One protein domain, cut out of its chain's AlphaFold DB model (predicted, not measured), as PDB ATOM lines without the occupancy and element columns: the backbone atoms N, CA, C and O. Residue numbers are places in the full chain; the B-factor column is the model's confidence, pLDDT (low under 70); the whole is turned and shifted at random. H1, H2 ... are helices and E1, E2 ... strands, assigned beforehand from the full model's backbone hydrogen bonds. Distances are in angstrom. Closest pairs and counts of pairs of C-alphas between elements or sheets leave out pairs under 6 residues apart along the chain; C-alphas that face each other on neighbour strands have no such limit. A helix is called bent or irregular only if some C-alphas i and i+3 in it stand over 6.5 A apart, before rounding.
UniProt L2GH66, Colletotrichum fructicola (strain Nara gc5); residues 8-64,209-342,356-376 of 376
ATOM      1  N   SER A   8     242.449 181.865 144.854       39.62
ATOM      2  CA  SER A   8     243.264 181.338 145.955       39.62
ATOM      3  C   SER A   8     243.042 182.149 147.237       39.62
ATOM      4  O   SER A   8     243.881 182.944 147.658       39.62
ATOM      5  N   TRP A   9     241.857 181.985 147.822       47.91
ATOM      6  CA  TRP A   9     241.397 182.679 149.014       47.91
ATOM      7  C   TRP A   9     242.311 182.362 150.207       47.91
ATOM      8  O   TRP A   9     242.521 181.182 150.500       47.91
ATOM      9  N   PRO A  10     242.805 183.368 150.950       42.44
ATOM     10  CA  PRO A  10     243.669 183.120 152.096       42.44
ATOM     11  C   PRO A  10     242.908 182.378 153.204       42.44
ATOM     12  O   PRO A  10     241.955 182.897 153.794       42.44
ATOM     13  N   THR A  11     243.368 181.168 153.526       44.72
ATOM     14  CA  THR A  11     242.841 180.313 154.607       44.72
ATOM     15  C   THR A  11     242.930 180.973 155.988       44.72
ATOM     16  O   THR A  11     242.108 180.689 156.858       44.72
ATOM     17  N   LEU A  12     243.844 181.934 156.162       40.62
ATOM     18  CA  LEU A  12     243.948 182.826 157.326       40.62
ATOM     19  C   LEU A  12     242.619 183.508 157.703       40.62
ATOM     20  O   LEU A  12     242.319 183.637 158.889       40.62
ATOM     21  N   GLY A  13     241.788 183.891 156.725       42.34
ATOM     22  CA  GLY A  13     240.486 184.513 156.994       42.34
ATOM     23  C   GLY A  13     239.487 183.574 157.685       42.34
ATOM     24  O   GLY A  13     238.603 184.037 158.403       42.34
ATOM     25  N   VAL A  14     239.647 182.255 157.520       42.38
ATOM     26  CA  VAL A  14     238.827 181.235 158.197       42.38
ATOM     27  C   VAL A  14     239.214 181.141 159.667       42.38
ATOM     28  O   VAL A  14     238.345 181.180 160.537       42.38
ATOM     29  N   ALA A  15     240.521 181.089 159.943       36.56
ATOM     30  CA  ALA A  15     241.043 181.111 161.304       36.56
ATOM     31  C   ALA A  15     240.595 182.384 162.038       36.56
ATOM     32  O   ALA A  15     240.075 182.285 163.141       36.56
ATOM     33  N   LEU A  16     240.700 183.562 161.413       38.16
ATOM     34  CA  LEU A  16     240.294 184.835 162.023       38.16
ATOM     35  C   LEU A  16     238.781 184.967 162.272       38.16
ATOM     36  O   LEU A  16     238.404 185.541 163.288       38.16
ATOM     37  N   LEU A  17     237.907 184.416 161.420       43.22
ATOM     38  CA  LEU A  17     236.461 184.406 161.696       43.22
ATOM     39  C   LEU A  17     236.093 183.445 162.836       43.22
ATOM     40  O   LEU A  17     235.318 183.814 163.717       43.22
ATOM     41  N   VAL A  18     236.665 182.236 162.851       43.03
ATOM     42  CA  VAL A  18     236.398 181.247 163.909       43.03
ATOM     43  C   VAL A  18     236.992 181.710 165.240       43.03
ATOM     44  O   VAL A  18     236.273 181.769 166.233       43.03
ATOM     45  N   LEU A  19     238.261 182.128 165.265       40.53
ATOM     46  CA  LEU A  19     238.913 182.693 166.454       40.53
ATOM     47  C   LEU A  19     238.310 184.041 166.869       40.53
ATOM     48  O   LEU A  19     238.370 184.379 168.043       40.53
ATOM     49  N   GLY A  20     237.691 184.793 165.956       39.31
ATOM     50  CA  GLY A  20     236.924 185.997 166.282       39.31
ATOM     51  C   GLY A  20     235.617 185.676 167.008       39.31
ATOM     52  O   GLY A  20     235.317 186.289 168.029       39.31
ATOM     53  N   ALA A  21     234.865 184.678 166.535       43.09
ATOM     54  CA  ALA A  21     233.636 184.222 167.188       43.09
ATOM     55  C   ALA A  21     233.915 183.549 168.544       43.09
ATOM     56  O   ALA A  21     233.290 183.901 169.544       43.09
ATOM     57  N   PHE A  22     234.892 182.635 168.601       43.16
ATOM     58  CA  PHE A  22     235.346 182.026 169.855       43.16
ATOM     59  C   PHE A  22     235.965 183.067 170.791       43.16
ATOM     60  O   PHE A  22     235.607 183.103 171.959       43.16
ATOM     61  N   GLY A  23     236.826 183.956 170.291       37.41
ATOM     62  CA  GLY A  23     237.480 184.998 171.081       37.41
ATOM     63  C   GLY A  23     236.498 186.004 171.676       37.41
ATOM     64  O   GLY A  23     236.641 186.367 172.838       37.41
ATOM     65  N   LEU A  24     235.448 186.393 170.941       41.00
ATOM     66  CA  LEU A  24     234.356 187.199 171.492       41.00
ATOM     67  C   LEU A  24     233.625 186.449 172.617       41.00
ATOM     68  O   LEU A  24     233.338 187.039 173.657       41.00
ATOM     69  N   LEU A  25     233.386 185.142 172.453       40.81
ATOM     70  CA  LEU A  25     232.801 184.291 173.493       40.81
ATOM     71  C   LEU A  25     233.713 184.196 174.733       40.81
ATOM     72  O   LEU A  25     233.234 184.338 175.855       40.81
ATOM     73  N   THR A  26     235.023 184.023 174.537       40.19
ATOM     74  CA  THR A  26     236.029 183.962 175.607       40.19
ATOM     75  C   THR A  26     236.184 185.303 176.324       40.19
ATOM     76  O   THR A  26     236.321 185.312 177.542       40.19
ATOM     77  N   VAL A  27     236.090 186.437 175.619       42.38
ATOM     78  CA  VAL A  27     236.083 187.779 176.233       42.38
ATOM     79  C   VAL A  27     234.811 188.001 177.055       42.38
ATOM     80  O   VAL A  27     234.888 188.470 178.189       42.38
ATOM     81  N   ILE A  28     233.641 187.596 176.550       44.03
ATOM     82  CA  ILE A  28     232.377 187.639 177.309       44.03
ATOM     83  C   ILE A  28     232.463 186.757 178.570       44.03
ATOM     84  O   ILE A  28     231.993 187.160 179.635       44.03
ATOM     85  N   GLN A  29     233.119 185.595 178.487       43.34
ATOM     86  CA  GLN A  29     233.403 184.736 179.641       43.34
ATOM     87  C   GLN A  29     234.416 185.369 180.616       43.34
ATOM     88  O   GLN A  29     234.197 185.319 181.827       43.34
ATOM     89  N   SER A  30     235.485 186.013 180.129       42.59
ATOM     90  CA  SER A  30     236.506 186.643 180.982       42.59
ATOM     91  C   SER A  30     236.042 187.945 181.640       42.59
ATOM     92  O   SER A  30     236.608 188.345 182.651       42.59
ATOM     93  N   MET A  31     234.996 188.595 181.118       43.12
ATOM     94  CA  MET A  31     234.351 189.755 181.754       43.12
ATOM     95  C   MET A  31     233.406 189.375 182.917       43.12
ATOM     96  O   MET A  31     232.682 190.224 183.431       43.12
ATOM     97  N   GLY A  32     233.417 188.113 183.368       42.56
ATOM     98  CA  GLY A  32     232.914 187.694 184.685       42.56
ATOM     99  C   GLY A  32     231.393 187.611 184.853       42.56
ATOM    100  O   GLY A  32     230.923 187.126 185.879       42.56
ATOM    101  N   ALA A  33     230.611 188.024 183.853       46.44
ATOM    102  CA  ALA A  33     229.149 188.106 183.921       46.44
ATOM    103  C   ALA A  33     228.404 186.817 183.500       46.44
ATOM    104  O   ALA A  33     227.196 186.856 183.274       46.44
ATOM    105  N   VAL A  34     229.094 185.674 183.379       48.91
ATOM    106  CA  VAL A  34     228.493 184.391 182.962       48.91
ATOM    107  C   VAL A  34     228.150 183.526 184.190       48.91
ATOM    108  O   VAL A  34     229.066 183.077 184.885       48.91
ATOM    109  N   PRO A  35     226.857 183.239 184.462       52.66
ATOM    110  CA  PRO A  35     226.432 182.343 185.539       52.66
ATOM    111  C   PRO A  35     227.128 180.978 185.511       52.66
ATOM    112  O   PRO A  35     227.289 180.374 184.451       52.66
ATOM    113  N   LYS A  36     227.470 180.434 186.689       54.25
ATOM    114  CA  LYS A  36     228.233 179.173 186.811       54.25
ATOM    115  C   LYS A  36     227.601 177.975 186.083       54.25
ATOM    116  O   LYS A  36     228.327 177.121 185.595       54.25
ATOM    117  N   HIS A  37     226.274 177.934 185.936       57.50
ATOM    118  CA  HIS A  37     225.583 176.865 185.202       57.50
ATOM    119  C   HIS A  37     225.816 176.890 183.674       57.50
ATOM    120  O   HIS A  37     225.560 175.893 183.009       57.50
ATOM    121  N   LEU A  38     226.333 177.990 183.110       49.41
ATOM    122  CA  LEU A  38     226.715 178.109 181.693       49.41
ATOM    123  C   LEU A  38     228.203 177.788 181.442       49.41
ATOM    124  O   LEU A  38     228.656 177.814 180.301       49.41
ATOM    125  N   GLN A  39     228.971 177.444 182.482       48.97
ATOM    126  CA  GLN A  39     230.402 177.116 182.381       48.97
ATOM    127  C   GLN A  39     230.665 175.662 181.929       48.97
ATOM    128  O   GLN A  39     231.792 175.187 182.019       48.97
ATOM    129  N   HIS A  40     229.638 174.928 181.487       46.38
ATOM    130  CA  HIS A  40     229.721 173.522 181.053       46.38
ATOM    131  C   HIS A  40     229.359 173.323 179.568       46.38
ATOM    132  O   HIS A  40     228.955 172.239 179.152       46.38
ATOM    133  N   PHE A  41     229.549 174.352 178.737       43.84
ATOM    134  CA  PHE A  41     229.594 174.164 177.286       43.84
ATOM    135  C   PHE A  41     230.890 173.451 176.882       43.84
ATOM    136  O   PHE A  41     231.882 174.083 176.522       43.84
ATOM    137  N   SER A  42     230.862 172.116 176.926       42.44
ATOM    138  CA  SER A  42     231.834 171.277 176.223       42.44
ATOM    139  C   SER A  42     231.961 171.733 174.771       42.44
ATOM    140  O   SER A  42     230.962 172.040 174.117       42.44
ATOM    141  N   THR A  43     233.184 171.726 174.245       45.69
ATOM    142  CA  THR A  43     233.465 172.016 172.835       45.69
ATOM    143  C   THR A  43     232.926 170.888 171.955       45.69
ATOM    144  O   THR A  43     233.660 169.971 171.586       45.69
ATOM    145  N   VAL A  44     231.629 170.937 171.640       49.38
ATOM    146  CA  VAL A  44     231.001 170.036 170.670       49.38
ATOM    147  C   VAL A  44     231.744 170.201 169.338       49.38
ATOM    148  O   VAL A  44     231.794 171.321 168.824       49.38
ATOM    149  N   PRO A  45     232.346 169.137 168.775       49.59
ATOM    150  CA  PRO A  45     233.036 169.233 167.497       49.59
ATOM    151  C   PRO A  45     231.999 169.515 166.408       49.59
ATOM    152  O   PRO A  45     231.179 168.659 166.081       49.59
ATOM    153  N   ILE A  46     232.006 170.741 165.885       56.38
ATOM    154  CA  ILE A  46     231.007 171.189 164.915       56.38
ATOM    155  C   ILE A  46     231.299 170.503 163.575       56.38
ATOM    156  O   ILE A  46     232.277 170.833 162.903       56.38
ATOM    157  N   ASP A  47     230.460 169.539 163.192       67.31
ATOM    158  CA  ASP A  47     230.595 168.811 161.925       67.31
ATOM    159  C   ASP A  47     230.553 169.814 160.752       67.31
ATOM    160  O   ASP A  47     229.607 170.608 160.665       67.31
ATOM    161  N   PRO A  48     231.512 169.793 159.805       61.81
ATOM    162  CA  PRO A  48     231.446 170.589 158.581       61.81
ATOM    163  C   PRO A  48     230.110 170.480 157.825       61.81
ATOM    164  O   PRO A  48     229.707 171.443 157.174       61.81
ATOM    165  N   LYS A  49     229.377 169.361 157.944       63.50
ATOM    166  CA  LYS A  49     228.007 169.209 157.426       63.50
ATOM    167  C   LYS A  49     226.981 170.011 158.226       63.50
ATOM    168  O   LYS A  49     226.101 170.613 157.623       63.50
ATOM    169  N   GLN A  50     227.092 170.070 159.554       64.12
ATOM    170  CA  GLN A  50     226.254 170.943 160.388       64.12
ATOM    171  C   GLN A  50     226.532 172.419 160.077       64.12
ATOM    172  O   GLN A  50     225.588 173.196 159.944       64.12
ATOM    173  N   ILE A  51     227.799 172.800 159.867       63.97
ATOM    174  CA  ILE A  51     228.173 174.141 159.383       63.97
ATOM    175  C   ILE A  51     227.566 174.401 157.995       63.97
ATOM    176  O   ILE A  51     226.935 175.436 157.794       63.97
ATOM    177  N   PHE A  52     227.690 173.459 157.052       60.97
ATOM    178  CA  PHE A  52     227.116 173.564 155.705       60.97
ATOM    179  C   PHE A  52     225.593 173.741 155.735       60.97
ATOM    180  O   PHE A  52     225.079 174.628 155.060       60.97
ATOM    181  N   ILE A  53     224.879 172.930 156.525       67.19
ATOM    182  CA  ILE A  53     223.416 172.976 156.665       67.19
ATOM    183  C   ILE A  53     222.987 174.282 157.338       67.19
ATOM    184  O   ILE A  53     222.101 174.959 156.828       67.19
ATOM    185  N   THR A  54     223.647 174.681 158.429       67.88
ATOM    186  CA  THR A  54     223.334 175.929 159.144       67.88
ATOM    187  C   THR A  54     223.564 177.137 158.238       67.88
ATOM    188  O   THR A  54     222.693 177.995 158.134       67.88
ATOM    189  N   LEU A  55     224.670 177.171 157.486       63.38
ATOM    190  CA  LEU A  55     224.898 178.200 156.472       63.38
ATOM    191  C   LEU A  55     223.898 178.105 155.311       63.38
ATOM    192  O   LEU A  55     223.463 179.142 154.849       63.38
ATOM    193  N   HIS A  56     223.422 176.932 154.884       64.31
ATOM    194  CA  HIS A  56     222.343 176.835 153.878       64.31
ATOM    195  C   HIS A  56     220.941 177.187 154.411       64.31
ATOM    196  O   HIS A  56     220.000 177.330 153.622       64.31
ATOM    197  N   LEU A  57     220.771 177.336 155.726       61.31
ATOM    198  CA  LEU A  57     219.548 177.835 156.360       61.31
ATOM    199  C   LEU A  57     219.624 179.343 156.650       61.31
ATOM    200  O   LEU A  57     218.616 180.025 156.495       61.31
ATOM    201  N   VAL A  58     220.803 179.847 157.030       63.22
ATOM    202  CA  VAL A  58     221.056 181.247 157.431       63.22
ATOM    203  C   VAL A  58     221.579 182.120 156.283       63.22
ATOM    204  O   VAL A  58     221.427 183.341 156.333       63.22
ATOM    205  N   ALA A  59     222.164 181.535 155.232       63.38
ATOM    206  CA  ALA A  59     222.501 182.264 154.015       63.38
ATOM    207  C   ALA A  59     221.238 182.936 153.464       63.38
ATOM    208  O   ALA A  59     220.194 182.276 153.367       63.38
ATOM    209  N   PRO A  60     221.318 184.220 153.072       63.38
ATOM    210  CA  PRO A  60     220.223 184.848 152.361       63.38
ATOM    211  C   PRO A  60     219.932 184.031 151.098       63.38
ATOM    212  O   PRO A  60     220.841 183.541 150.429       63.38
ATOM    213  N   LYS A  61     218.649 183.843 150.802       65.94
ATOM    214  CA  LYS A  61     218.168 183.183 149.586       65.94
ATOM    215  C   LYS A  61     217.480 184.250 148.744       65.94
ATOM    216  O   LYS A  61     216.760 185.052 149.343       65.94
ATOM    217  N   PRO A  62     217.650 184.269 147.410       66.31
ATOM    218  CA  PRO A  62     217.011 185.276 146.575       66.31
ATOM    219  C   PRO A  62     215.496 185.196 146.773       66.31
ATOM    220  O   PRO A  62     214.875 184.158 146.524       66.31
ATOM    221  N   ARG A  63     214.911 186.269 147.306       67.88
ATOM    222  CA  ARG A  63     213.479 186.345 147.595       67.88
ATOM    223  C   ARG A  63     212.706 186.449 146.277       67.88
ATOM    224  O   ARG A  63     213.137 187.125 145.349       67.88
ATOM    225  N   ALA A  64     211.531 185.825 146.211       66.56
ATOM    226  CA  ALA A  64     210.602 186.059 145.111       66.56
ATOM    227  C   ALA A  64     210.156 187.534 145.078       66.56
ATOM    228  O   ALA A  64     209.714 188.076 146.096       66.56
ATOM    229  N   LEU A 209     227.538 212.053 137.930       79.38
ATOM    230  CA  LEU A 209     227.354 211.011 136.906       79.38
ATOM    231  C   LEU A 209     228.423 211.048 135.801       79.38
ATOM    232  O   LEU A 209     228.930 209.992 135.428       79.38
ATOM    233  N   GLY A 210     228.820 212.228 135.314       77.25
ATOM    234  CA  GLY A 210     229.860 212.352 134.282       77.25
ATOM    235  C   GLY A 210     231.206 211.745 134.692       77.25
ATOM    236  O   GLY A 210     231.844 211.060 133.894       77.25
ATOM    237  N   ARG A 211     231.598 211.903 135.966       82.75
ATOM    238  CA  ARG A 211     232.824 211.302 136.518       82.75
ATOM    239  C   ARG A 211     232.702 209.772 136.581       82.75
ATOM    240  O   ARG A 211     233.665 209.064 136.293       82.75
ATOM    241  N   LEU A 212     231.517 209.253 136.924       84.38
ATOM    242  CA  LEU A 212     231.244 207.810 136.924       84.38
ATOM    243  C   LEU A 212     231.188 207.212 135.512       84.38
ATOM    244  O   LEU A 212     231.606 206.070 135.353       84.38
ATOM    245  N   ILE A 213     230.703 207.946 134.505       82.25
ATOM    246  CA  ILE A 213     230.715 207.503 133.100       82.25
ATOM    247  C   ILE A 213     232.157 207.309 132.635       82.25
ATOM    248  O   ILE A 213     232.510 206.186 132.286       82.25
ATOM    249  N   GLN A 214     233.000 208.343 132.746       82.81
ATOM    250  CA  GLN A 214     234.414 208.265 132.365       82.81
ATOM    251  C   GLN A 214     235.125 207.103 133.081       82.81
ATOM    252  O   GLN A 214     235.735 206.254 132.438       82.81
ATOM    253  N   GLY A 215     234.986 207.007 134.409       88.56
ATOM    254  CA  GLY A 215     235.598 205.919 135.174       88.56
ATOM    255  C   GLY A 215     235.066 204.528 134.801       88.56
ATOM    256  O   GLY A 215     235.784 203.545 134.941       88.56
ATOM    257  N   CYS A 216     233.826 204.415 134.313       90.56
ATOM    258  CA  CYS A 216     233.274 203.150 133.829       90.56
ATOM    259  C   CYS A 216     233.867 202.784 132.462       90.56
ATOM    260  O   CYS A 216     234.255 201.633 132.268       90.56
ATOM    261  N   GLU A 217     233.976 203.759 131.553       87.75
ATOM    262  CA  GLU A 217     234.578 203.628 130.217       87.75
ATOM    263  C   GLU A 217     236.054 203.206 130.290       87.75
ATOM    264  O   GLU A 217     236.460 202.281 129.588       87.75
ATOM    265  N   GLU A 218     236.824 203.792 131.213       91.81
ATOM    266  CA  GLU A 218     238.234 203.459 131.483       91.81
ATOM    267  C   GLU A 218     238.473 201.995 131.910       91.81
ATOM    268  O   GLU A 218     239.605 201.513 131.837       91.81
ATOM    269  N   VAL A 219     237.435 201.269 132.355       93.69
ATOM    270  CA  VAL A 219     237.549 199.885 132.861       93.69
ATOM    271  C   VAL A 219     236.721 198.855 132.084       93.69
ATOM    272  O   VAL A 219     236.560 197.722 132.544       93.69
ATOM    273  N   VAL A 220     236.193 199.210 130.908       92.50
ATOM    274  CA  VAL A 220     235.411 198.287 130.070       92.50
ATOM    275  C   VAL A 220     236.291 197.169 129.500       92.50
ATOM    276  O   VAL A 220     237.247 197.418 128.769       92.50
ATOM    277  N   ASP A 221     235.937 195.913 129.784       90.81
ATOM    278  CA  ASP A 221     236.625 194.744 129.226       90.81
ATOM    279  C   ASP A 221     236.219 194.411 127.773       90.81
ATOM    280  O   ASP A 221     235.246 194.937 127.225       90.81
ATOM    281  N   GLY A 222     236.929 193.467 127.143       83.81
ATOM    282  CA  GLY A 222     236.643 192.985 125.781       83.81
ATOM    283  C   GLY A 222     235.320 192.217 125.610       83.81
ATOM    284  O   GLY A 222     235.081 191.636 124.554       83.81
ATOM    285  N   SER A 223     234.462 192.171 126.634       84.94
ATOM    286  CA  SER A 223     233.055 191.738 126.573       84.94
ATOM    287  C   SER A 223     232.076 192.891 126.860       84.94
ATOM    288  O   SER A 223     230.893 192.655 127.112       84.94
ATOM    289  N   HIS A 224     232.558 194.135 126.806       88.62
ATOM    290  CA  HIS A 224     231.847 195.376 127.113       88.62
ATOM    291  C   HIS A 224     231.364 195.493 128.570       88.62
ATOM    292  O   HIS A 224     230.372 196.174 128.851       88.62
ATOM    293  N   ARG A 225     232.040 194.832 129.519       93.62
ATOM    294  CA  ARG A 225     231.653 194.801 130.938       93.62
ATOM    295  C   ARG A 225     232.537 195.739 131.755       93.62
ATOM    296  O   ARG A 225     233.756 195.619 131.720       93.62
ATOM    297  N   GLY A 226     231.915 196.629 132.519       94.19
ATOM    298  CA  GLY A 226     232.595 197.557 133.424       94.19
ATOM    299  C   GLY A 226     231.660 198.044 134.530       94.19
ATOM    300  O   GLY A 226     230.431 197.962 134.402       94.19
ATOM    301  N   VAL A 227     232.249 198.518 135.627       97.12
ATOM    302  CA  VAL A 227     231.549 199.100 136.781       97.12
ATOM    303  C   VAL A 227     232.328 200.320 137.267       97.12
ATOM    304  O   VAL A 227     233.544 200.247 137.420       97.12
ATOM    305  N   ALA A 228     231.638 201.405 137.602       94.69
ATOM    306  CA  ALA A 228     232.207 202.505 138.377       94.69
ATOM    307  C   ALA A 228     231.440 202.676 139.688       94.69
ATOM    308  O   ALA A 228     230.213 202.574 139.723       94.69
ATOM    309  N   ILE A 229     232.158 202.947 140.773       94.25
ATOM    310  CA  ILE A 229     231.574 203.257 142.079       94.25
ATOM    311  C   ILE A 229     232.043 204.640 142.514       94.25
ATOM    312  O   ILE A 229     233.227 204.956 142.403       94.25
ATOM    313  N   GLY A 230     231.128 205.461 143.023       90.19
ATOM    314  CA  GLY A 230     231.507 206.704 143.683       90.19
ATOM    315  C   GLY A 230     232.207 206.421 145.013       90.19
ATOM    316  O   GLY A 230     231.890 205.442 145.683       90.19
ATOM    317  N   SER A 231     233.132 207.281 145.431       89.75
ATOM    318  CA  SER A 231     233.900 207.117 146.663       89.75
ATOM    319  C   SER A 231     234.078 208.410 147.440       89.75
ATOM    320  O   SER A 231     234.676 209.390 146.984       89.75
ATOM    321  N   ARG A 232     233.619 208.362 148.691       85.88
ATOM    322  CA  ARG A 232     233.743 209.430 149.690       85.88
ATOM    323  C   ARG A 232     235.030 209.287 150.507       85.88
ATOM    324  O   ARG A 232     235.245 210.049 151.446       85.88
ATOM    325  N   ALA A 233     235.888 208.312 150.187       82.31
ATOM    326  CA  ALA A 233     237.101 208.018 150.951       82.31
ATOM    327  C   ALA A 233     238.073 209.209 151.011       82.31
ATOM    328  O   ALA A 233     238.741 209.408 152.022       82.31
ATOM    329  N   HIS A 234     238.108 210.037 149.965       77.81
ATOM    330  CA  HIS A 234     238.927 211.250 149.914       77.81
ATOM    331  C   HIS A 234     238.449 212.352 150.885       77.81
ATOM    332  O   HIS A 234     239.248 213.179 151.314       77.81
ATOM    333  N   LEU A 235     237.174 212.336 151.303       71.69
ATOM    334  CA  LEU A 235     236.628 213.271 152.296       71.69
ATOM    335  C   LEU A 235     237.070 212.926 153.731       71.69
ATOM    336  O   LEU A 235     236.881 213.740 154.641       71.69
ATOM    337  N   VAL A 236     237.645 211.736 153.966       63.75
ATOM    338  CA  VAL A 236     238.010 211.218 155.298       63.75
ATOM    339  C   VAL A 236     239.273 211.903 155.832       63.75
ATOM    340  O   VAL A 236     240.379 211.375 155.785       63.75
ATOM    341  N   GLY A 237     239.071 213.104 156.368       58.25
ATOM    342  CA  GLY A 237     240.118 214.005 156.857       58.25
ATOM    343  C   GLY A 237     239.726 215.482 156.747       58.25
ATOM    344  O   GLY A 237     240.254 216.307 157.485       58.25
ATOM    345  N   SER A 238     238.752 215.803 155.889       60.66
ATOM    346  CA  SER A 238     238.136 217.134 155.799       60.66
ATOM    347  C   SER A 238     237.468 217.547 157.117       60.66
ATOM    348  O   SER A 238     236.980 216.692 157.863       60.66
ATOM    349  N   GLU A 239     237.348 218.853 157.386       51.41
ATOM    350  CA  GLU A 239     236.639 219.348 158.578       51.41
ATOM    351  C   GLU A 239     235.213 218.791 158.715       51.41
ATOM    352  O   GLU A 239     234.757 218.513 159.827       51.41
ATOM    353  N   ALA A 240     234.515 218.603 157.591       52.50
ATOM    354  CA  ALA A 240     233.170 218.038 157.550       52.50
ATOM    355  C   ALA A 240     233.118 216.606 158.121       52.50
ATOM    356  O   ALA A 240     232.140 216.228 158.764       52.50
ATOM    357  N   VAL A 241     234.188 215.819 157.945       53.94
ATOM    358  CA  VAL A 241     234.315 214.464 158.506       53.94
ATOM    359  C   VAL A 241     234.984 214.461 159.886       53.94
ATOM    360  O   VAL A 241     234.649 213.611 160.713       53.94
ATOM    361  N   VAL A 242     235.860 215.423 160.193       51.91
ATOM    362  CA  VAL A 242     236.438 215.608 161.542       51.91
ATOM    363  C   VAL A 242     235.361 215.992 162.568       51.91
ATOM    364  O   VAL A 242     235.435 215.557 163.712       51.91
ATOM    365  N   LYS A 243     234.302 216.703 162.152       50.88
ATOM    366  CA  LYS A 243     233.119 217.011 162.983       50.88
ATOM    367  C   LYS A 243     232.218 215.791 163.280       50.88
ATOM    368  O   LYS A 243     231.260 215.918 164.042       50.88
ATOM    369  N   ARG A 244     232.497 214.598 162.730       61.25
ATOM    370  CA  ARG A 244     231.782 213.351 163.088       61.25
ATOM    371  C   ARG A 244     232.300 212.769 164.402       61.25
ATOM    372  O   ARG A 244     233.478 212.876 164.725       61.25
ATOM    373  N   SER A 245     231.434 212.063 165.134       65.88
ATOM    374  CA  SER A 245     231.843 211.390 166.372       65.88
ATOM    375  C   SER A 245     232.963 210.373 166.121       65.88
ATOM    376  O   SER A 245     232.932 209.614 165.147       65.88
ATOM    377  N   ALA A 246     233.934 210.314 167.040       72.75
ATOM    378  CA  ALA A 246     235.077 209.402 166.951       72.75
ATOM    379  C   ALA A 246     234.651 207.933 166.750       72.75
ATOM    380  O   ALA A 246     235.307 207.197 166.018       72.75
ATOM    381  N   LEU A 247     233.499 207.541 167.310       75.94
ATOM    382  CA  LEU A 247     232.883 206.227 167.120       75.94
ATOM    383  C   LEU A 247     232.588 205.905 165.642       75.94
ATOM    384  O   LEU A 247     232.885 204.795 165.208       75.94
ATOM    385  N   ARG A 248     232.055 206.847 164.845       75.38
ATOM    386  CA  ARG A 248     231.823 206.621 163.402       75.38
ATOM    387  C   ARG A 248     233.141 206.384 162.658       75.38
ATOM    388  O   ARG A 248     233.226 205.469 161.844       75.38
ATOM    389  N   ASN A 249     234.170 207.175 162.965       77.56
ATOM    390  CA  ASN A 249     235.479 207.073 162.314       77.56
ATOM    391  C   ASN A 249     236.244 205.803 162.744       77.56
ATOM    392  O   ASN A 249     236.927 205.195 161.920       77.56
ATOM    393  N   PHE A 250     236.080 205.352 163.992       82.12
ATOM    394  CA  PHE A 250     236.573 204.058 164.467       82.12
ATOM    395  C   PHE A 250     235.873 202.892 163.755       82.12
ATOM    396  O   PHE A 250     236.545 202.092 163.110       82.12
ATOM    397  N   LEU A 251     234.534 202.840 163.786       81.50
ATOM    398  CA  LEU A 251     233.750 201.764 163.162       81.50
ATOM    399  C   LEU A 251     234.020 201.645 161.654       81.50
ATOM    400  O   LEU A 251     234.164 200.533 161.154       81.50
ATOM    401  N   MET A 252     234.167 202.771 160.946       81.62
ATOM    402  CA  MET A 252     234.576 202.803 159.536       81.62
ATOM    403  C   MET A 252     235.936 202.114 159.320       81.62
ATOM    404  O   MET A 252     236.043 201.207 158.494       81.62
ATOM    405  N   ARG A 253     236.970 202.513 160.077       81.50
ATOM    406  CA  ARG A 253     238.329 201.954 159.958       81.50
ATOM    407  C   ARG A 253     238.365 200.469 160.318       81.50
ATOM    408  O   ARG A 253     238.960 199.681 159.587       81.50
ATOM    409  N   SER A 254     237.687 200.071 161.396       83.62
ATOM    410  CA  SER A 254     237.563 198.668 161.799       83.62
ATOM    411  C   SER A 254     236.830 197.828 160.751       83.62
ATOM    412  O   SER A 254     237.273 196.723 160.450       83.62
ATOM    413  N   PHE A 255     235.755 198.340 160.143       84.50
ATOM    414  CA  PHE A 255     235.045 197.614 159.089       84.50
ATOM    415  C   PHE A 255     235.889 197.470 157.815       84.50
ATOM    416  O   PHE A 255     235.909 196.393 157.225       84.50
ATOM    417  N   HIS A 256     236.632 198.506 157.413       84.19
ATOM    418  CA  HIS A 256     237.539 198.422 156.263       84.19
ATOM    419  C   HIS A 256     238.684 197.416 156.500       84.19
ATOM    420  O   HIS A 256     238.986 196.619 155.616       84.19
ATOM    421  N   LEU A 257     239.244 197.348 157.716       85.56
ATOM    422  CA  LEU A 257     240.207 196.301 158.092       85.56
ATOM    423  C   LEU A 257     239.605 194.887 157.974       85.56
ATOM    424  O   LEU A 257     240.252 193.980 157.453       85.56
ATOM    425  N   VAL A 258     238.358 194.692 158.416       85.25
ATOM    426  CA  VAL A 258     237.664 193.397 158.297       85.25
ATOM    427  C   VAL A 258     237.350 193.056 156.832       85.25
ATOM    428  O   VAL A 258     237.531 191.904 156.435       85.25
ATOM    429  N   LEU A 259     236.968 194.030 155.994       86.00
ATOM    430  CA  LEU A 259     236.857 193.828 154.541       86.00
ATOM    431  C   LEU A 259     238.184 193.359 153.939       86.00
ATOM    432  O   LEU A 259     238.190 192.382 153.190       86.00
ATOM    433  N   MET A 260     239.297 194.012 154.289       84.12
ATOM    434  CA  MET A 260     240.624 193.710 153.744       84.12
ATOM    435  C   MET A 260     241.071 192.262 154.010       84.12
ATOM    436  O   MET A 260     241.817 191.689 153.220       84.12
ATOM    437  N   ILE A 261     240.585 191.656 155.097       84.31
ATOM    438  CA  ILE A 261     240.889 190.273 155.501       84.31
ATOM    439  C   ILE A 261     239.910 189.252 154.881       84.31
ATOM    440  O   ILE A 261     240.284 188.097 154.658       84.31
ATOM    441  N   LEU A 262     238.652 189.637 154.627       83.00
ATOM    442  CA  LEU A 262     237.578 188.704 154.244       83.00
ATOM    443  C   LEU A 262     237.158 188.761 152.764       83.00
ATOM    444  O   LEU A 262     236.563 187.797 152.277       83.00
ATOM    445  N   THR A 263     237.451 189.848 152.049       86.88
ATOM    446  CA  THR A 263     237.099 190.035 150.626       86.88
ATOM    447  C   THR A 263     238.291 189.751 149.693       86.88
ATOM    448  O   THR A 263     239.435 189.745 150.155       86.88
ATOM    449  N   PRO A 264     238.060 189.428 148.404       87.00
ATOM    450  CA  PRO A 264     239.137 189.086 147.476       87.00
ATOM    451  C   PRO A 264     239.906 190.336 146.992       87.00
ATOM    452  O   PRO A 264     239.459 191.459 147.240       87.00
ATOM    453  N   PRO A 265     241.098 190.171 146.379       87.50
ATOM    454  CA  PRO A 265     242.073 191.252 146.234       87.50
ATOM    455  C   PRO A 265     241.637 192.500 145.457       87.50
ATOM    456  O   PRO A 265     242.196 193.560 145.726       87.50
ATOM    457  N   ALA A 266     240.719 192.429 144.488       88.69
ATOM    458  CA  ALA A 266     240.237 193.637 143.814       88.69
ATOM    459  C   ALA A 266     239.234 194.394 144.693       88.69
ATOM    460  O   ALA A 266     239.382 195.599 144.883       88.69
ATOM    461  N   THR A 267     238.291 193.682 145.312       91.69
ATOM    462  CA  THR A 267     237.303 194.244 146.236       91.69
ATOM    463  C   THR A 267     237.965 194.871 147.461       91.69
ATOM    464  O   THR A 267     237.579 195.963 147.871       91.69
ATOM    465  N   SER A 268     238.978 194.221 148.042       90.50
ATOM    466  CA  SER A 268     239.652 194.715 149.252       90.50
ATOM    467  C   SER A 268     240.487 195.979 149.036       90.50
ATOM    468  O   SER A 268     240.813 196.655 150.010       90.50
ATOM    469  N   ARG A 269     240.807 196.331 147.782       90.56
ATOM    470  CA  ARG A 269     241.472 197.597 147.424       90.56
ATOM    471  C   ARG A 269     240.512 198.787 147.306       90.56
ATOM    472  O   ARG A 269     240.983 199.922 147.321       90.56
ATOM    473  N   LEU A 270     239.202 198.548 147.205       91.38
ATOM    474  CA  LEU A 270     238.182 199.596 147.115       91.38
ATOM    475  C   LEU A 270     237.949 200.218 148.499       91.38
ATOM    476  O   LEU A 270     237.627 199.525 149.469       91.38
ATOM    477  N   ARG A 271     238.103 201.538 148.608       89.69
ATOM    478  CA  ARG A 271     238.082 202.258 149.892       89.69
ATOM    479  C   ARG A 271     236.656 202.495 150.394       89.69
ATOM    480  O   ARG A 271     236.413 202.383 151.594       89.69
ATOM    481  N   ASP A 272     235.709 202.757 149.492       89.81
ATOM    482  CA  ASP A 272     234.292 203.014 149.789       89.81
ATOM    483  C   ASP A 272     233.338 202.062 149.040       89.81
ATOM    484  O   ASP A 272     232.412 202.470 148.336       89.81
ATOM    485  N   THR A 273     233.525 200.754 149.244       89.88
ATOM    486  CA  THR A 273     232.634 199.693 148.723       89.88
ATOM    487  C   THR A 273     231.140 199.954 148.974       89.88
ATOM    488  O   THR A 273     230.292 199.537 148.183       89.88
ATOM    489  N   GLN A 274     230.802 200.662 150.057       85.75
ATOM    490  CA  GLN A 274     229.437 200.893 150.534       85.75
ATOM    491  C   GLN A 274     228.715 202.092 149.896       85.75
ATOM    492  O   GLN A 274     227.541 202.308 150.218       85.75
ATOM    493  N   CYS A 275     229.378 202.903 149.066       86.50
ATOM    494  CA  CYS A 275     228.751 204.071 148.448       86.50
ATOM    495  C   CYS A 275     227.599 203.657 147.520       86.50
ATOM    496  O   CYS A 275     227.805 202.870 146.600       86.50
ATOM    497  N   GLY A 276     226.394 204.187 147.747       82.06
ATOM    498  CA  GLY A 276     225.201 203.813 146.976       82.06
ATOM    499  C   GLY A 276     225.180 204.326 145.533       82.06
ATOM    500  O   GLY A 276     224.343 203.881 144.757       82.06
ATOM    501  N   PHE A 277     226.080 205.242 145.160       86.62
ATOM    502  CA  PHE A 277     226.185 205.741 143.791       86.62
ATOM    503  C   PHE A 277     227.131 204.843 142.987       86.62
ATOM    504  O   PHE A 277     228.333 204.783 143.260       86.62
ATOM    505  N   LYS A 278     226.567 204.090 142.038       91.19
ATOM    506  CA  LYS A 278     227.266 203.103 141.211       91.19
ATOM    507  C   LYS A 278     226.694 203.091 139.793       91.19
ATOM    508  O   LYS A 278     225.482 203.185 139.621       91.19
ATOM    509  N   LEU A 279     227.563 202.915 138.804       91.19
ATOM    510  CA  LEU A 279     227.235 202.782 137.386       91.19
ATOM    511  C   LEU A 279     227.719 201.420 136.874       91.19
ATOM    512  O   LEU A 279     228.787 200.950 137.259       91.19
ATOM    513  N   PHE A 280     226.939 200.794 135.995       92.81
ATOM    514  CA  PHE A 280     227.218 199.476 135.424       92.81
ATOM    515  C   PHE A 280     226.995 199.519 133.918       92.81
ATOM    516  O   PHE A 280     225.973 200.044 133.471       92.81
ATOM    517  N   THR A 281     227.874 198.904 133.125       86.38
ATOM    518  CA  THR A 281     227.520 198.643 131.723       86.38
ATOM    519  C   THR A 281     226.417 197.582 131.644       86.38
ATOM    520  O   THR A 281     226.305 196.687 132.492       86.38
ATOM    521  N   ARG A 282     225.603 197.628 130.581       83.44
ATOM    522  CA  ARG A 282     224.502 196.670 130.368       83.44
ATOM    523  C   ARG A 282     224.980 195.209 130.336       83.44
ATOM    524  O   ARG A 282     224.227 194.324 130.734       83.44
ATOM    525  N   ALA A 283     226.219 194.957 129.905       82.50
ATOM    526  CA  ALA A 283     226.815 193.621 129.856       82.50
ATOM    527  C   ALA A 283     227.350 193.124 131.217       82.50
ATOM    528  O   ALA A 283     227.511 191.919 131.399       82.50
ATOM    529  N   ALA A 284     227.587 194.007 132.197       90.69
ATOM    530  CA  ALA A 284     227.989 193.594 133.543       90.69
ATOM    531  C   ALA A 284     226.815 192.985 134.339       90.69
ATOM    532  O   ALA A 284     226.981 191.972 135.024       90.69
ATOM    533  N   LEU A 285     225.612 193.561 134.216       87.50
ATOM    534  CA  LEU A 285     224.440 193.211 135.033       87.50
ATOM    535  C   LEU A 285     224.057 191.710 135.024       87.50
ATOM    536  O   LEU A 285     223.808 191.186 136.114       87.50
ATOM    537  N   PRO A 286     224.059 190.971 133.889       84.94
ATOM    538  CA  PRO A 286     223.729 189.541 133.871       84.94
ATOM    539  C   PRO A 286     224.706 188.654 134.652       84.94
ATOM    540  O   PRO A 286     224.327 187.575 135.099       84.94
ATOM    541  N   HIS A 287     225.953 189.090 134.857       86.75
ATOM    542  CA  HIS A 287     226.919 188.366 135.687       86.75
ATOM    543  C   HIS A 287     226.770 188.666 137.183       86.75
ATOM    544  O   HIS A 287     227.360 187.964 138.005       86.75
ATOM    545  N   ILE A 288     225.997 189.690 137.539       90.81
ATOM    546  CA  ILE A 288     225.906 190.225 138.893       90.81
ATOM    547  C   ILE A 288     224.515 189.934 139.465       90.81
ATOM    548  O   ILE A 288     224.369 189.046 140.299       90.81
ATOM    549  N   VAL A 289     223.477 190.606 138.962       87.69
ATOM    550  CA  VAL A 289     222.137 190.639 139.577       87.69
ATOM    551  C   VAL A 289     221.481 189.252 139.738       87.69
ATOM    552  O   VAL A 289     220.965 188.994 140.824       87.69
ATOM    553  N   PRO A 290     221.537 188.305 138.772       81.88
ATOM    554  CA  PRO A 290     220.940 186.966 138.937       81.88
ATOM    555  C   PRO A 290     221.588 186.103 140.025       81.88
ATOM    556  O   PRO A 290     221.052 185.058 140.384       81.88
ATOM    557  N   TYR A 291     222.763 186.510 140.507       83.94
ATOM    558  CA  TYR A 291     223.543 185.809 141.519       83.94
ATOM    559  C   TYR A 291     223.509 186.538 142.871       83.94
ATOM    560  O   TYR A 291     224.185 186.101 143.803       83.94
ATOM    561  N   MET A 292     222.732 187.623 142.986       86.19
ATOM    562  CA  MET A 292     222.527 188.341 144.241       86.19
ATOM    563  C   MET A 292     221.490 187.646 145.132       86.19
ATOM    564  O   MET A 292     220.465 187.147 144.673       86.19
ATOM    565  N   HIS A 293     221.777 187.637 146.429       82.12
ATOM    566  CA  HIS A 293     221.038 186.969 147.488       82.12
ATOM    567  C   HIS A 293     220.622 187.960 148.586       82.12
ATOM    568  O   HIS A 293     219.515 187.838 149.114       82.12
ATOM    569  N   THR A 294     221.478 188.922 148.961       80.31
ATOM    570  CA  THR A 294     221.227 189.788 150.126       80.31
ATOM    571  C   THR A 294     220.451 191.059 149.780       80.31
ATOM    572  O   THR A 294     220.899 191.875 148.984       80.31
ATOM    573  N   GLU A 295     219.331 191.290 150.472       72.00
ATOM    574  CA  GLU A 295     218.507 192.509 150.336       72.00
ATOM    575  C   GLU A 295     218.853 193.626 151.346       72.00
ATOM    576  O   GLU A 295     218.172 194.645 151.402       72.00
ATOM    577  N   GLY A 296     219.855 193.414 152.207       74.88
ATOM    578  CA  GLY A 296     220.243 194.334 153.288       74.88
ATOM    579  C   GLY A 296     221.572 195.056 153.042       74.88
ATOM    580  O   GLY A 296     222.252 194.797 152.056       74.88
ATOM    581  N   TRP A 297     221.984 195.917 153.985       75.31
ATOM    582  CA  TRP A 297     223.124 196.856 153.899       75.31
ATOM    583  C   TRP A 297     224.426 196.369 153.221       75.31
ATOM    584  O   TRP A 297     225.159 197.203 152.680       75.31
ATOM    585  N   ILE A 298     224.725 195.066 153.267       85.50
ATOM    586  CA  ILE A 298     225.937 194.440 152.715       85.50
ATOM    587  C   ILE A 298     225.866 194.180 151.194       85.50
ATOM    588  O   ILE A 298     226.888 193.825 150.607       85.50
ATOM    589  N   PHE A 299     224.706 194.370 150.546       87.69
ATOM    590  CA  PHE A 299     224.488 193.989 149.140       87.69
ATOM    591  C   PHE A 299     225.529 194.579 148.178       87.69
ATOM    592  O   PHE A 299     225.948 193.898 147.253       87.69
ATOM    593  N   ASP A 300     226.015 195.803 148.412       90.62
ATOM    594  CA  ASP A 300     227.057 196.418 147.582       90.62
ATOM    595  C   ASP A 300     228.370 195.634 147.564       90.62
ATOM    596  O   ASP A 300     229.043 195.573 146.541       90.62
ATOM    597  N   ILE A 301     228.742 195.033 148.694       92.25
ATOM    598  CA  ILE A 301     229.969 194.246 148.815       92.25
ATOM    599  C   ILE A 301     229.773 192.889 148.141       92.25
ATOM    600  O   ILE A 301     230.643 192.454 147.398       92.25
ATOM    601  N   GLU A 302     228.606 192.262 148.301       92.88
ATOM    602  CA  GLU A 302     228.237 191.070 147.527       92.88
ATOM    603  C   GLU A 302     228.276 191.339 146.013       92.88
ATOM    604  O   GLU A 302     228.874 190.573 145.261       92.88
ATOM    605  N   MET A 303     227.710 192.464 145.578       93.69
ATOM    606  CA  MET A 303     227.671 192.918 144.187       93.69
ATOM    607  C   MET A 303     229.081 193.114 143.598       93.69
ATOM    608  O   MET A 303     229.325 192.764 142.443       93.69
ATOM    609  N   LEU A 304     230.032 193.594 144.409       94.88
ATOM    610  CA  LEU A 304     231.446 193.727 144.043       94.88
ATOM    611  C   LEU A 304     232.184 192.376 144.001       94.88
ATOM    612  O   LEU A 304     232.898 192.112 143.034       94.88
ATOM    613  N   LEU A 305     231.949 191.471 144.963       93.88
ATOM    614  CA  LEU A 305     232.479 190.097 144.901       93.88
ATOM    615  C   LEU A 305     231.933 189.341 143.675       93.88
ATOM    616  O   LEU A 305     232.635 188.520 143.083       93.88
ATOM    617  N   LEU A 306     230.690 189.605 143.270       94.12
ATOM    618  CA  LEU A 306     230.081 189.040 142.065       94.12
ATOM    619  C   LEU A 306     230.711 189.588 140.779       94.12
ATOM    620  O   LEU A 306     230.918 188.810 139.848       94.12
ATOM    621  N   ALA A 307     231.077 190.872 140.737       95.00
ATOM    622  CA  ALA A 307     231.851 191.444 139.636       95.00
ATOM    623  C   ALA A 307     233.254 190.811 139.551       95.00
ATOM    624  O   ALA A 307     233.624 190.276 138.507       95.00
ATOM    625  N   GLU A 308     234.005 190.760 140.657       94.56
ATOM    626  CA  GLU A 308     235.352 190.163 140.692       94.56
ATOM    627  C   GLU A 308     235.345 188.656 140.370       94.56
ATOM    628  O   GLU A 308     236.266 188.146 139.737       94.56
ATOM    629  N   SER A 309     234.282 187.936 140.740       93.25
ATOM    630  CA  SER A 309     234.098 186.507 140.429       93.25
ATOM    631  C   SER A 309     233.357 186.227 139.112       93.25
ATOM    632  O   SER A 309     232.861 185.113 138.897       93.25
ATOM    633  N   ALA A 310     233.208 187.217 138.232       92.81
ATOM    634  CA  ALA A 310     232.654 186.997 136.900       92.81
ATOM    635  C   ALA A 310     233.589 186.128 136.026       92.81
ATOM    636  O   ALA A 310     234.803 186.109 136.243       92.81
ATOM    637  N   PRO A 311     233.056 185.403 135.020       91.00
ATOM    638  CA  PRO A 311     233.888 184.669 134.066       91.00
ATOM    639  C   PRO A 311     234.883 185.606 133.357       91.00
ATOM    640  O   PRO A 311     234.497 186.741 133.062       91.00
ATOM    641  N   PRO A 312     236.119 185.163 133.054       92.38
ATOM    642  CA  PRO A 312     237.093 185.987 132.341       92.38
ATOM    643  C   PRO A 312     236.596 186.470 130.972       92.38
ATOM    644  O   PRO A 312     235.924 185.724 130.259       92.38
ATOM    645  N   ALA A 313     236.964 187.694 130.596       90.75
ATOM    646  CA  ALA A 313     236.760 188.247 129.254       90.75
ATOM    647  C   ALA A 313     238.029 188.090 128.393       90.75
ATOM    648  O   ALA A 313     239.126 187.987 128.946       90.75
ATOM    649  N   PRO A 314     237.929 188.102 127.050       90.44
ATOM    650  CA  PRO A 314     239.094 188.260 126.185       90.44
ATOM    651  C   PRO A 314     239.714 189.656 126.348       90.44
ATOM    652  O   PRO A 314     239.003 190.646 126.521       90.44
ATOM    653  N   VAL A 315     241.038 189.735 126.240       90.81
ATOM    654  CA  VAL A 315     241.767 190.991 126.006       90.81
ATOM    655  C   VAL A 315     241.971 191.126 124.502       90.81
ATOM    656  O   VAL A 315     242.459 190.189 123.865       90.81
ATOM    657  N   ILE A 316     241.577 192.267 123.941       87.12
ATOM    658  CA  ILE A 316     241.617 192.537 122.500       87.12
ATOM    659  C   ILE A 316     242.821 193.435 122.187       87.12
ATOM    660  O   ILE A 316     243.009 194.451 122.849       87.12
ATOM    661  N   GLY A 317     243.641 193.045 121.209       86.19
ATOM    662  CA  GLY A 317     244.745 193.858 120.688       86.19
ATOM    663  C   GLY A 317     244.277 194.921 119.689       86.19
ATOM    664  O   GLY A 317     243.144 194.885 119.211       86.19
ATOM    665  N   GLU A 318     245.162 195.855 119.329       87.25
ATOM    666  CA  GLU A 318     244.870 196.948 118.379       87.25
ATOM    667  C   GLU A 318     244.443 196.452 116.982       87.25
ATOM    668  O   GLU A 318     243.690 197.122 116.277       87.25
ATOM    669  N   ASP A 319     244.876 195.250 116.592       89.06
ATOM    670  CA  ASP A 319     244.503 194.566 115.347       89.06
ATOM    671  C   ASP A 319     243.154 193.817 115.426       89.06
ATOM    672  O   ASP A 319     242.688 193.245 114.435       89.06
ATOM    673  N   GLY A 320     242.516 193.801 116.600       84.69
ATOM    674  CA  GLY A 320     241.303 193.035 116.886       84.69
ATOM    675  C   GLY A 320     241.541 191.553 117.206       84.69
ATOM    676  O   GLY A 320     240.569 190.794 117.272       84.69
ATOM    677  N   SER A 321     242.790 191.113 117.392       89.44
ATOM    678  CA  SER A 321     243.110 189.754 117.849       89.44
ATOM    679  C   SER A 321     242.845 189.577 119.350       89.44
ATOM    680  O   SER A 321     242.807 190.542 120.111       89.44
ATOM    681  N   VAL A 322     242.656 188.331 119.802       91.81
ATOM    682  CA  VAL A 322     242.562 188.016 121.237       91.81
ATOM    683  C   VAL A 322     243.965 187.713 121.758       91.81
ATOM    684  O   VAL A 322     244.501 186.636 121.498       91.81
ATOM    685  N   ILE A 323     244.547 188.656 122.497       92.81
ATOM    686  CA  ILE A 323     245.933 188.589 122.992       92.81
ATOM    687  C   ILE A 323     246.057 187.987 124.402       92.81
ATOM    688  O   ILE A 323     247.161 187.752 124.887       92.81
ATOM    689  N   GLY A 324     244.933 187.722 125.072       92.56
ATOM    690  CA  GLY A 324     244.897 187.119 126.406       92.56
ATOM    691  C   GLY A 324     243.488 187.089 126.997       92.56
ATOM    692  O   GLY A 324     242.500 187.264 126.282       92.56
ATOM    693  N   THR A 325     243.387 186.896 128.313       93.31
ATOM    694  CA  THR A 325     242.129 187.014 129.065       93.31
ATOM    695  C   THR A 325     242.308 187.850 130.329       93.31
ATOM    696  O   THR A 325     243.367 187.829 130.955       93.31
ATOM    697  N   SER A 326     241.261 188.588 130.703       90.94
ATOM    698  CA  SER A 326     241.198 189.377 131.934       90.94
ATOM    699  C   SER A 326     240.226 188.736 132.933       90.94
ATOM    700  O   SER A 326     239.122 188.358 132.527       90.94
ATOM    701  N   PRO A 327     240.597 188.564 134.217       92.06
ATOM    702  CA  PRO A 327     239.742 187.941 135.223       92.06
ATOM    703  C   PRO A 327     238.677 188.905 135.770       92.06
ATOM    704  O   PRO A 327     238.970 190.058 136.084       92.06
ATOM    705  N   GLY A 328     237.462 188.390 135.985       93.56
ATOM    706  CA  GLY A 328     236.358 189.154 136.568       93.56
ATOM    707  C   GLY A 328     235.803 190.241 135.643       93.56
ATOM    708  O   GLY A 328     236.018 190.223 134.434       93.56
ATOM    709  N   ILE A 329     235.060 191.172 136.238       96.19
ATOM    710  CA  ILE A 329     234.681 192.472 135.676       96.19
ATOM    711  C   ILE A 329     235.410 193.535 136.499       96.19
ATOM    712  O   ILE A 329     235.427 193.462 137.731       96.19
ATOM    713  N   HIS A 330     236.015 194.514 135.833       95.88
ATOM    714  CA  HIS A 330     236.758 195.576 136.500       95.88
ATOM    715  C   HIS A 330     235.838 196.617 137.152       95.88
ATOM    716  O   HIS A 330     234.703 196.837 136.726       95.88
ATOM    717  N   VAL A 331     236.356 197.252 138.208       97.00
ATOM    718  CA  VAL A 331     235.649 198.255 139.008       97.00
ATOM    719  C   VAL A 331     236.538 199.484 139.177       97.00
ATOM    720  O   VAL A 331     237.604 199.384 139.787       97.00
ATOM    721  N   ALA A 332     236.093 200.635 138.680       96.06
ATOM    722  CA  ALA A 332     236.699 201.928 138.973       96.06
ATOM    723  C   ALA A 332     236.170 202.501 140.294       96.06
ATOM    724  O   ALA A 332     234.972 202.425 140.579       96.06
ATOM    725  N   GLU A 333     237.052 203.118 141.080       95.00
ATOM    726  CA  GLU A 333     236.688 203.879 142.278       95.00
ATOM    727  C   GLU A 333     236.879 205.379 142.012       95.00
ATOM    728  O   GLU A 333     237.999 205.888 142.015       95.00
ATOM    729  N   VAL A 334     235.772 206.080 141.769       92.31
ATOM    730  CA  VAL A 334     235.735 207.479 141.326       92.31
ATOM    731  C   VAL A 334     235.458 208.396 142.526       92.31
ATOM    732  O   VAL A 334     234.513 208.129 143.266       92.31
ATOM    733  N   PRO A 335     236.220 209.478 142.770       89.38
ATOM    734  CA  PRO A 335     235.904 210.421 143.845       89.38
ATOM    735  C   PRO A 335     234.582 211.155 143.567       89.38
ATOM    736  O   PRO A 335     234.376 211.640 142.457       89.38
ATOM    737  N   VAL A 336     233.701 211.238 144.573       85.31
ATOM    738  CA  VAL A 336     232.398 211.932 144.468       85.31
ATOM    739  C   VAL A 336     232.150 212.892 145.627       85.31
ATOM    740  O   VAL A 336     232.400 212.560 146.792       85.31
ATOM    741  N   ASP A 337     231.642 214.072 145.298       79.81
ATOM    742  CA  ASP A 337     231.283 215.128 146.233       79.81
ATOM    743  C   ASP A 337     230.023 214.709 147.009       79.81
ATOM    744  O   ASP A 337     229.011 214.294 146.442       79.81
ATOM    745  N   TRP A 338     230.069 214.762 148.344       72.88
ATOM    746  CA  TRP A 338     228.998 214.205 149.175       72.88
ATOM    747  C   TRP A 338     228.721 215.044 150.421       72.88
ATOM    748  O   TRP A 338     229.616 215.328 151.218       72.88
ATOM    749  N   HIS A 339     227.443 215.368 150.622       66.75
ATOM    750  CA  HIS A 339     226.957 216.250 151.681       66.75
ATOM    751  C   HIS A 339     225.995 215.502 152.624       66.75
ATOM    752  O   HIS A 339     225.112 214.767 152.178       66.75
ATOM    753  N   GLU A 340     226.154 215.666 153.945       64.56
ATOM    754  CA  GLU A 340     225.329 214.956 154.938       64.56
ATOM    755  C   GLU A 340     223.991 215.677 155.168       64.56
ATOM    756  O   GLU A 340     223.903 216.600 155.974       64.56
ATOM    757  N   VAL A 341     222.935 215.240 154.476       64.25
ATOM    758  CA  VAL A 341     221.579 215.783 154.670       64.25
ATOM    759  C   VAL A 341     221.044 215.403 156.067       64.25
ATOM    760  O   VAL A 341     221.008 214.210 156.398       64.25
ATOM    761  N   PRO A 342     220.588 216.367 156.896       58.38
ATOM    762  CA  PRO A 342     220.050 216.089 158.229       58.38
ATOM    763  C   PRO A 342     218.858 215.119 158.233       58.38
ATOM    764  O   PRO A 342     218.088 215.044 157.276       58.38
ATOM    765  N   ALA A 356     228.482 193.716 160.022       84.25
ATOM    766  CA  ALA A 356     229.430 192.698 160.475       84.25
ATOM    767  C   ALA A 356     228.864 191.272 160.319       84.25
ATOM    768  O   ALA A 356     229.538 190.395 159.778       84.25
ATOM    769  N   ILE A 357     227.604 191.056 160.720       84.56
ATOM    770  CA  ILE A 357     226.905 189.772 160.549       84.56
ATOM    771  C   ILE A 357     226.725 189.454 159.058       84.56
ATOM    772  O   ILE A 357     227.046 188.350 158.625       84.56
ATOM    773  N   GLY A 358     226.270 190.424 158.260       85.25
ATOM    774  CA  GLY A 358     226.085 190.273 156.817       85.25
ATOM    775  C   GLY A 358     227.375 189.887 156.095       85.25
ATOM    776  O   GLY A 358     227.362 188.962 155.288       85.25
ATOM    777  N   LEU A 359     228.504 190.520 156.434       87.12
ATOM    778  CA  LEU A 359     229.815 190.186 155.872       87.12
ATOM    779  C   LEU A 359     230.278 188.777 156.276       87.12
ATOM    780  O   LEU A 359     230.793 188.041 155.435       87.12
ATOM    781  N   ALA A 360     230.065 188.372 157.532       85.06
ATOM    782  CA  ALA A 360     230.406 187.030 158.002       85.06
ATOM    783  C   ALA A 360     229.562 185.936 157.315       85.06
ATOM    784  O   ALA A 360     230.108 184.920 156.879       85.06
ATOM    785  N   VAL A 361     228.251 186.157 157.152       85.38
ATOM    786  CA  VAL A 361     227.346 185.233 156.443       85.38
ATOM    787  C   VAL A 361     227.669 185.179 154.949       85.38
ATOM    788  O   VAL A 361     227.779 184.081 154.400       85.38
ATOM    789  N   LEU A 362     227.889 186.327 154.297       85.88
ATOM    790  CA  LEU A 362     228.340 186.419 152.903       85.88
ATOM    791  C   LEU A 362     229.631 185.614 152.701       85.88
ATOM    792  O   LEU A 362     229.705 184.771 151.807       85.88
ATOM    793  N   ARG A 363     230.620 185.806 153.585       85.56
ATOM    794  CA  ARG A 363     231.903 185.097 153.544       85.56
ATOM    795  C   ARG A 363     231.743 183.584 153.702       85.56
ATOM    796  O   ARG A 363     232.294 182.835 152.894       85.56
ATOM    797  N   GLY A 364     230.972 183.139 154.696       83.19
ATOM    798  CA  GLY A 364     230.689 181.719 154.919       83.19
ATOM    799  C   GLY A 364     229.972 181.080 153.727       83.19
ATOM    800  O   GLY A 364     230.411 180.053 153.215       83.19
ATOM    801  N   SER A 365     228.928 181.732 153.217       83.19
ATOM    802  CA  SER A 365     228.168 181.288 152.040       83.19
ATOM    803  C   SER A 365     229.052 181.155 150.793       83.19
ATOM    804  O   SER A 365     228.917 180.197 150.030       83.19
ATOM    805  N   TRP A 366     230.010 182.070 150.607       84.75
ATOM    806  CA  TRP A 366     230.985 182.001 149.516       84.75
ATOM    807  C   TRP A 366     231.911 180.789 149.630       84.75
ATOM    808  O   TRP A 366     232.110 180.063 148.655       84.75
ATOM    809  N   MET A 367     232.441 180.538 150.829       81.88
ATOM    810  CA  MET A 367     233.313 179.392 151.101       81.88
ATOM    811  C   MET A 367     232.590 178.051 150.926       81.88
ATOM    812  O   MET A 367     233.160 177.128 150.349       81.88
ATOM    813  N   MET A 368     231.326 177.956 151.353       78.69
ATOM    814  CA  MET A 368     230.507 176.745 151.181       78.69
ATOM    815  C   MET A 368     229.947 176.581 149.757       78.69
ATOM    816  O   MET A 368     229.222 175.625 149.488       78.69
ATOM    817  N   GLY A 369     230.295 177.481 148.830       78.25
ATOM    818  CA  GLY A 369     229.972 177.352 147.411       78.25
ATOM    819  C   GLY A 369     228.545 177.741 147.021       78.25
ATOM    820  O   GLY A 369     228.140 177.399 145.913       78.25
ATOM    821  N   VAL A 370     227.807 178.476 147.863       80.50
ATOM    822  CA  VAL A 370     226.465 179.006 147.526       80.50
ATOM    823  C   VAL A 370     226.536 179.866 146.256       80.50
ATOM    824  O   VAL A 370     225.747 179.695 145.333       80.50
ATOM    825  N   TYR A 371     227.577 180.696 146.156       80.75
ATOM    826  CA  TYR A 371     227.874 181.558 145.007       80.75
ATOM    827  C   TYR A 371     228.566 180.836 143.832       80.75
ATOM    828  O   TYR A 371     229.080 181.481 142.916       80.75
ATOM    829  N   ARG A 372     228.619 179.494 143.821       76.94
ATOM    830  CA  ARG A 372     229.198 178.746 142.695       76.94
ATOM    831  C   ARG A 372     228.282 178.871 141.476       76.94
ATOM    832  O   ARG A 372     227.280 178.164 141.368       76.94
ATOM    833  N   ARG A 373     228.675 179.731 140.531       72.00
ATOM    834  CA  ARG A 373     228.077 179.819 139.192       72.00
ATOM    835  C   ARG A 373     227.981 178.409 138.598       72.00
ATOM    836  O   ARG A 373     229.001 177.742 138.424       72.00
ATOM    837  N   ARG A 374     226.763 177.943 138.314       59.56
ATOM    838  CA  ARG A 374     226.560 176.704 137.557       59.56
ATOM    839  C   ARG A 374     226.907 176.993 136.103       59.56
ATOM    840  O   ARG A 374     226.357 177.930 135.533       59.56
ATOM    841  N   LEU A 375     227.820 176.209 135.542       46.00
ATOM    842  CA  LEU A 375     228.010 176.160 134.098       46.00
ATOM    843  C   LEU A 375     226.834 175.393 133.487       46.00
ATOM    844  O   LEU A 375     226.408 174.377 134.044       46.00
ATOM    845  N   THR A 376     226.322 175.916 132.379       36.03
ATOM    846  CA  THR A 376     225.274 175.336 131.530       36.03
ATOM    847  C   THR A 376     225.816 175.234 130.119       36.03
ATOM    848  O   THR A 376     226.279 176.298 129.645       36.03
TER     849      THR A 376
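What this domain is: This is residues 8 to 64, 209 to 342 and 356 to 376 of the 376 residues of a protein of Colletotrichum fructicola (strain Nara gc5) (UniProt L2GH66). A small three-stranded sheet, E2, E1 and E5, has H3 over one face, and beyond it lies a loose cluster of helices in which H6 packs on H7 and H2 on H8. From the cluster an arm sticks out with residues 18 to 28 of H1 and the loops 30 to 37 and 40 to 47, while the hairpin E3 and E4 lies at the other end of the longest axis. The printed part has 212 residues, with eight named helices and five named strands in the order H1 H2 H3 E1 H4 H5 E2 H6 H7 E3 E4 E5 H8, mostly helix. The larger sheet, E2 E1 E5, is mixed, and E3 E4 is antiparallel. The whole is only just loose, close to compact, with a radius of gyration of the C-alphas of 20.5 A and spans of 73 by 52 by 34 A.

Where its parts are: E1 is residues 227 to 231, 12.9 A long, from C-alpha 227 at (231.549, 199.100, 136.781); E5 is 331 to 335, 13.1 A, and E2 is 278 to 280. H3 is 209 to 217, H6 285 to 291, H7 299 to 308, E3 313 to 316 and E4 322 to 326. H5 is 246 to 262, 24.4 A, after H4 at 239 to 242. H8, 356 to 367, spans 16.7 A and ends at (233.313, 179.392, 151.101). H2 is 48 to 58; H1, 12 to 30, spans 25.1 A with a kink of 26 degrees near residue 22.

How they stand to each other: E1 and E5 are parallel, with N 229 and O 332 2.9 A apart. E2 and E1 are antiparallel, with N 279 and O 228 at 2.8 A. H3 is on this sheet at a height of 7.2 A, over E1; the C-alphas of Cys 216 and Ala 228 are their closest, 4.7 A. H7 only grazes the sheet. H6 and H7 touch at a steep tilt of 61 degrees, closest at C-alphas 288 and 306, 5.4 A. H8 touches H2 with residues 361 to 365 alone, closest at C-alphas 365 and 55, 6.3 A. H5 and H8 are close but not clearly touching, closest at C-alphas 262 and 363, 6.8 A. H4 touches no helix. In the hairpin E3 and E4, N 315 and O 324 are 2.9 A apart. Every O i to N i+4 pair is within hydrogen-bond range in H1, H2, H3, H5, H7 and H8; H6, only just irregular with C-alphas 287 and 290 6.9 A apart, has 1 of 3, with 2 of 4 O i to N i+3 pairs, and H4 is too short for an i+4 pair.

The domain as a whole: The C-alphas of Lys 36 and Asp 319, the two farthest apart, are 74.9 A apart. Residues 65 to 208 and 343 to 355 are not printed, leaving C-alpha gaps of 31.2 A and 25.3 A. The links H1 to H2 and H5 to E2 are long. Mean pLDDT of the printed part is 74.7; residues 8 to 64, 236 to 245, 339 to 342 and 374 to 376 are under 70.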